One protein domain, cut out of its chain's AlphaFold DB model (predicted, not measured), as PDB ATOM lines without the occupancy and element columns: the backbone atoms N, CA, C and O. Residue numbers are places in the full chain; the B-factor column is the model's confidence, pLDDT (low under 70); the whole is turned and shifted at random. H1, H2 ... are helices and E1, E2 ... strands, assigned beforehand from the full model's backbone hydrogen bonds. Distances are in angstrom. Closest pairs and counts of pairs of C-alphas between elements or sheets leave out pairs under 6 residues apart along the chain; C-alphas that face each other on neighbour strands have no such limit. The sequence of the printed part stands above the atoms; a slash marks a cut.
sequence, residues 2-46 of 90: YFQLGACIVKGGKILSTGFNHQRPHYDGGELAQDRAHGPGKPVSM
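AT A GLANCE: This is residues 2 to 46 of the 90 residues of the protein "CMP/dCMP-type deaminase domain-containing protein" of Fibularhizoctonia sp. CBS 109695 (UniProt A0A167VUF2). The model is a long, thin shape: a hairpin of two strands, E1 and E2, makes one end, and a loose loop with one short helix, H1, makes the other. The loop folds back so that residues 45 to 46, the last printed, pair with residues 22 to 23, just beyond E2, while residues 34 to 39 stick out at the far end. The printed part has 45 residues, with two named strands and one named helix in the order E1, E2, H1; the two strands form one antiparallel sheet, order E1 - E2. The class is mixed, helices and strands, though just 18 residues are in named elements, under half of those printed. The whole is extended, a rod with a radius of gyration of the C-alphas of 15.5 A and spans of 47 by 19 by 16 A.

IN THESE COORDINATES: The printed part begins at Tyr 2, with its C-alpha at (615.437, 528.677, 434.593). E1 is residues 6 to 11, 17.1 A from first to last C-alpha, and starts at C-alpha 6 at (623.585, 521.282, 426.945). E2 is residues 14 to 20 and measures 18.2 A; it is the longest strand, with 7 residues. H1 is residues 31 to 35, 6.0 A long, and ends at C-alpha 35 at (598.659, 515.484, 439.747).

HOW THE PARTS SIT: E1 and E2 are antiparallel neighbours and form a hairpin, with 160 degrees between their N-to-C directions. The C-alphas of Cys 8 and Thr 18 face each other at 4.3 A. Across the pair, N 9 and O 17 are within hydrogen-bond range at 2.8 A, and so are N 19 and O 7, also at 2.8 A. Beyond E2, residues 22 to 23 pair with residues 45 to 46, antiparallel, in a pairing too short to be named. E1 and H1 are apart. In H1 every O i to N i+4 pair is within hydrogen-bond range. Residues 34 to 39, of which 34 to 35 belong to H1, stand free.

THE WHOLE: The two C-alphas farthest apart are those of Gly 13, in the link from E1 to E2, and Ala 37, after H1, at 47.3 A. The first and last printed C-alphas, of Tyr 2 and Met 46, are 13.0 A apart. The printed part has no cut. The link from E1 to E2 is tight, with 2 residues; the link from E2 to H1 is short, with 10 residues. The mean pLDDT of the printed part is 76.6. The 21 residues under 70 are residue 2 and residues 25 to 44; the mean is 95 for E1, 95 for E2 and 56 for H1.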
ATOM      1  N   TYR A   2     614.623 527.670 433.878       67.62
ATOM      2  CA  TYR A   2     615.437 528.677 434.593       67.62
ATOM      3  C   TYR A   2     616.938 528.624 434.240       67.62
ATOM      4  O   TYR A   2     617.630 529.630 434.323       67.62
ATOM      5  N   PHE A   3     617.435 527.472 433.778       78.19
ATOM      6  CA  PHE A   3     618.816 527.291 433.316       78.19
ATOM      7  C   PHE A   3     618.827 526.752 431.883       78.19
ATOM      8  O   PHE A   3     617.955 525.953 431.535       78.19
ATOM      9  N   GLN A   4     619.807 527.159 431.071       88.19
ATOM     10  CA  GLN A   4     620.097 526.544 429.771       88.19
ATOM     11  C   GLN A   4     621.196 525.500 429.954       88.19
ATOM     12  O   GLN A   4     622.280 525.812 430.438       88.19
ATOM     13  N   LEU A   5     620.897 524.255 429.598       91.38
ATOM     14  CA  LEU A   5     621.776 523.107 429.766       91.38
ATOM     15  C   LEU A   5     621.960 522.419 428.415       91.38
ATOM     16  O   LEU A   5     620.990 522.168 427.696       91.38
ATOM     17  N   GLY A   6     623.207 522.077 428.107       93.56
ATOM     18  CA  GLY A   6     623.585 521.282 426.945       93.56
ATOM     19  C   GLY A   6     624.317 520.013 427.371       93.56
ATOM     20  O   GLY A   6     625.033 520.010 428.370       93.56
ATOM     21  N   ALA A   7     624.140 518.939 426.609       94.50
ATOM     22  CA  ALA A   7     624.852 517.679 426.779       94.50
ATOM     23  C   ALA A   7     625.305 517.138 425.418       94.50
ATOM     24  O   ALA A   7     624.625 517.325 424.408       94.50
ATOM     25  N   CYS A   8     626.435 516.434 425.390       95.00
ATOM     26  CA  CYS A   8     626.913 515.726 424.209       95.00
ATOM     27  C   CYS A   8     627.433 514.330 424.572       95.00
ATOM     28  O   CYS A   8     627.992 514.112 425.645       95.00
ATOM     29  N   ILE A   9     627.244 513.378 423.659       94.81
ATOM     30  CA  ILE A   9     627.805 512.028 423.744       94.81
ATOM     31  C   ILE A   9     628.957 511.955 422.755       94.81
ATOM     32  O   ILE A   9     628.767 512.176 421.559       94.81
ATOM     33  N   VAL A  10     630.149 511.619 423.245       96.12
ATOM     34  CA  VAL A  10     631.369 511.511 422.441       96.12
ATOM     35  C   VAL A  10     631.918 510.093 422.544       96.12
ATOM     36  O   VAL A  10     632.020 509.537 423.636       96.12
ATOM     37  N   LYS A  11     632.308 509.504 421.411       94.94
ATOM     38  CA  LYS A  11     633.024 508.221 421.370       94.94
ATOM     39  C   LYS A  11     634.117 508.283 420.312       94.94
ATOM     40  O   LYS A  11     633.860 508.688 419.183       94.94
ATOM     41  N   GLY A  12     635.339 507.895 420.680       95.88
ATOM     42  CA  GLY A  12     636.486 507.913 419.762       95.88
ATOM     43  C   GLY A  12     636.794 509.305 419.194       95.88
ATOM     44  O   GLY A  12     637.106 509.426 418.016       95.88
ATOM     45  N   GLY A  13     636.620 510.358 420.001       96.44
ATOM     46  CA  GLY A  13     636.851 511.748 419.588       96.44
ATOM     47  C   GLY A  13     635.773 512.351 418.678       96.44
ATOM     48  O   GLY A  13     635.908 513.499 418.270       96.44
ATOM     49  N   LYS A  14     634.697 511.615 418.369       96.25
ATOM     50  CA  LYS A  14     633.582 512.098 417.543       96.25
ATOM     51  C   LYS A  14     632.336 512.330 418.386       96.25
ATOM     52  O   LYS A  14     631.987 511.488 419.215       96.25
ATOM     53  N   ILE A  15     631.654 513.448 418.143       96.62
ATOM     54  CA  ILE A  15     630.335 513.724 418.719       96.62
ATOM     55  C   ILE A  15     629.326 512.822 418.013       96.62
ATOM     56  O   ILE A  15     629.153 512.907 416.801       96.62
ATOM     57  N   LEU A  16     628.691 511.943 418.781       94.75
ATOM     58  CA  LEU A  16     627.658 511.038 418.291       94.75
ATOM     59  C   LEU A  16     626.254 511.613 418.475       94.75
ATOM     60  O   LEU A  16     625.356 511.273 417.716       94.75
ATOM     61  N   SER A  17     626.056 512.443 419.502       95.31
ATOM     62  CA  SER A  17     624.752 513.026 419.813       95.31
ATOM     63  C   SER A  17     624.873 514.279 420.667       95.31
ATOM     64  O   SER A  17     625.828 514.425 421.434       95.31
ATOM     65  N   THR A  18     623.877 515.153 420.571       95.19
ATOM     66  CA  THR A  18     623.723 516.351 421.393       95.19
ATOM     67  C   THR A  18     622.299 516.456 421.930       95.19
ATOM     68  O   THR A  18     621.350 515.880 421.390       95.19
ATOM     69  N   GLY A  19     622.150 517.179 423.034       92.19
ATOM     70  CA  GLY A  19     620.882 517.360 423.711       92.19
ATOM     71  C   GLY A  19     620.822 518.692 424.435       92.19
ATOM     72  O   GLY A  19     621.818 519.150 424.989       92.19
ATOM     73  N   PHE A  20     619.636 519.289 424.443       92.69
ATOM     74  CA  PHE A  20     619.344 520.511 425.179       92.69
ATOM     75  C   PHE A  20     618.134 520.278 426.060       92.69
ATOM     76  O   PHE A  20     617.242 519.488 425.734       92.69
ATOM     77  N   ASN A  21     618.112 520.948 427.202       90.25
ATOM     78  CA  ASN A  21     616.941 520.902 428.047       90.25
ATOM     79  C   ASN A  21     615.803 521.694 427.370       90.25
ATOM     80  O   ASN A  21     615.997 522.826 426.938       90.25
ATOM     81  N   HIS A  22     614.612 521.096 427.269       85.69
ATOM     82  CA  HIS A  22     613.406 521.786 426.798       85.69
ATOM     83  C   HIS A  22     612.222 521.554 427.738       85.69
ATOM     84  O   HIS A  22     612.118 520.525 428.414       85.69
ATOM     85  N   GLN A  23     611.317 522.528 427.778       79.88
ATOM     86  CA  GLN A  23     610.006 522.377 428.401       79.88
ATOM     87  C   GLN A  23     609.083 521.677 427.407       79.88
ATOM     88  O   GLN A  23     609.102 522.018 426.223       79.88
ATOM     89  N   ARG A  24     608.330 520.667 427.854       74.12
ATOM     90  CA  ARG A  24     607.495 519.887 426.932       74.12
ATOM     91  C   ARG A  24     606.457 520.797 426.253       74.12
ATOM     92  O   ARG A  24     605.813 521.581 426.956       74.12
ATOM     93  N   PRO A  25     606.275 520.701 424.921       65.62
ATOM     94  CA  PRO A  25     605.162 521.359 424.249       65.62
ATOM     95  C   PRO A  25     603.853 520.892 424.897       65.62
ATOM     96  O   PRO A  25     603.722 519.704 425.189       65.62
ATOM     97  N   HIS A  26     602.915 521.811 425.132       63.28
ATOM     98  CA  HIS A  26     601.619 521.570 425.796       63.28
ATOM     99  C   HIS A  26     601.637 521.426 427.324       63.28
ATOM    100  O   HIS A  26     600.627 521.049 427.908       63.28
ATOM    101  N   TYR A  27     602.739 521.769 427.989       65.75
ATOM    102  CA  TYR A  27     602.773 521.835 429.449       65.75
ATOM    103  C   TYR A  27     602.454 523.264 429.930       65.75
ATOM    104  O   TYR A  27     603.350 524.103 430.038       65.75
ATOM    105  N   ASP A  28     601.174 523.549 430.189       65.38
ATOM    106  CA  ASP A  28     600.662 524.855 430.652       65.38
ATOM    107  C   ASP A  28     600.861 525.099 432.163       65.38
ATOM    108  O   ASP A  28     600.638 526.197 432.667       65.38
ATOM    109  N   GLY A  29     601.320 524.076 432.890       59.56
ATOM    110  CA  GLY A  29     601.526 524.122 434.336       59.56
ATOM    111  C   GLY A  29     600.253 523.909 435.163       59.56
ATOM    112  O   GLY A  29     600.364 523.806 436.384       59.56
ATOM    113  N   GLY A  30     599.080 523.768 434.533       59.81
ATOM    114  CA  GLY A  30     597.813 523.470 435.207       59.81
ATOM    115  C   GLY A  30     597.768 522.052 435.785       59.81
ATOM    116  O   GLY A  30     597.295 521.845 436.904       59.81
ATOM    117  N   GLU A  31     598.366 521.080 435.089       59.81
ATOM    118  CA  GLU A  31     598.396 519.673 435.529       59.81
ATOM    119  C   GLU A  31     599.261 519.428 436.782       59.81
ATOM    120  O   GLU A  31     599.017 518.481 437.528       59.81
ATOM    121  N   LEU A  32     600.212 520.316 437.106       57.94
ATOM    122  CA  LEU A  32     601.023 520.207 438.335       57.94
ATOM    123  C   LEU A  32     600.186 520.332 439.616       57.94
ATOM    124  O   LEU A  32     600.584 519.806 440.660       57.94
ATOM    125  N   ALA A  33     599.053 521.039 439.551       55.56
ATOM    126  CA  ALA A  33     598.149 521.213 440.683       55.56
ATOM    127  C   ALA A  33     597.232 519.994 440.891       55.56
ATOM    128  O   ALA A  33     596.975 519.625 442.035       55.56
ATOM    129  N   GLN A  34     596.780 519.344 439.810       52.38
ATOM    130  CA  GLN A  34     595.904 518.163 439.868       52.38
ATOM    131  C   GLN A  34     596.662 516.855 440.144       52.38
ATOM    132  O   GLN A  34     596.145 515.976 440.843       52.38
ATOM    133  N   ASP A  35     597.900 516.734 439.663       53.00
ATOM    134  CA  ASP A  35     598.659 515.484 439.747       53.00
ATOM    135  C   ASP A  35     599.212 515.184 441.149       53.00
ATOM    136  O   ASP A  35     599.413 514.019 441.486       53.00
ATOM    137  N   ARG A  36     599.390 516.197 442.015       55.12
ATOM    138  CA  ARG A  36     599.846 515.983 443.408       55.12
ATOM    139  C   ARG A  36     598.926 515.065 444.219       55.12
ATOM    140  O   ARG A  36     599.390 514.469 445.185       55.12
ATOM    141  N   ALA A  37     597.654 514.956 443.838       58.12
ATOM    142  CA  ALA A  37     596.683 514.087 444.496       58.12
ATOM    143  C   ALA A  37     596.682 512.637 443.965       58.12
ATOM    144  O   ALA A  37     596.187 511.754 444.657       58.12
ATOM    145  N   HIS A  38     597.239 512.371 442.773       56.28
ATOM    146  CA  HIS A  38     597.065 511.091 442.061       56.28
ATOM    147  C   HIS A  38     598.373 510.378 441.669       56.28
ATOM    148  O   HIS A  38     598.322 509.259 441.159       56.28
ATOM    149  N   GLY A  39     599.548 510.964 441.926       59.22
ATOM    150  CA  GLY A  39     600.828 510.285 441.710       59.22
ATOM    151  C   GLY A  39     602.030 511.229 441.609       59.22
ATOM    152  O   GLY A  39     601.900 512.437 441.808       59.22
ATOM    153  N   PRO A  40     603.234 510.702 441.314       58.88
ATOM    154  CA  PRO A  40     604.362 511.545 440.941       58.88
ATOM    155  C   PRO A  40     603.996 512.274 439.642       58.88
ATOM    156  O   PRO A  40     603.838 511.638 438.602       58.88
ATOM    157  N   GLY A  41     603.790 513.590 439.731       62.94
ATOM    158  CA  GLY A  41     603.289 514.395 438.618       62.94
ATOM    159  C   GLY A  41     604.149 514.310 437.361       62.94
ATOM    160  O   GLY A  41     605.324 513.927 437.410       62.94
ATOM    161  N   LYS A  42     603.553 514.644 436.211       64.88
ATOM    162  CA  LYS A  42     604.242 514.473 434.929       64.88
ATOM    163  C   LYS A  42     605.509 515.357 434.866       64.88
ATOM    164  O   LYS A  42     605.539 516.479 435.379       64.88
ATOM    165  N   PRO A  43     606.604 514.868 434.255       68.06
ATOM    166  CA  PRO A  43     607.840 515.632 434.151       68.06
ATOM    167  C   PRO A  43     607.670 516.822 433.195       68.06
ATOM    168  O   PRO A  43     607.429 516.653 431.999       68.06
ATOM    169  N   VAL A  44     607.852 518.027 433.740       69.19
ATOM    170  CA  VAL A  44     607.646 519.331 433.074       69.19
ATOM    171  C   VAL A  44     608.670 519.597 431.963       69.19
ATOM    172  O   VAL A  44     608.418 520.333 431.005       69.19
ATOM    173  N   SER A  45     609.850 518.998 432.080       73.94
ATOM    174  CA  SER A  45     610.965 519.193 431.165       73.94
ATOM    175  C   SER A  45     611.673 517.891 430.835       73.94
ATOM    176  O   SER A  45     611.649 516.923 431.597       73.94
ATOM    177  N   MET A  46     612.353 517.894 429.694       81.31
ATOM    178  CA  MET A  46     613.376 516.907 429.390       81.31
ATOM    179  C   MET A  46     614.748 517.472 429.765       81.31
ATOM    180  O   MET A  46     615.054 518.630 429.471       81.31
TER     181      MET A  46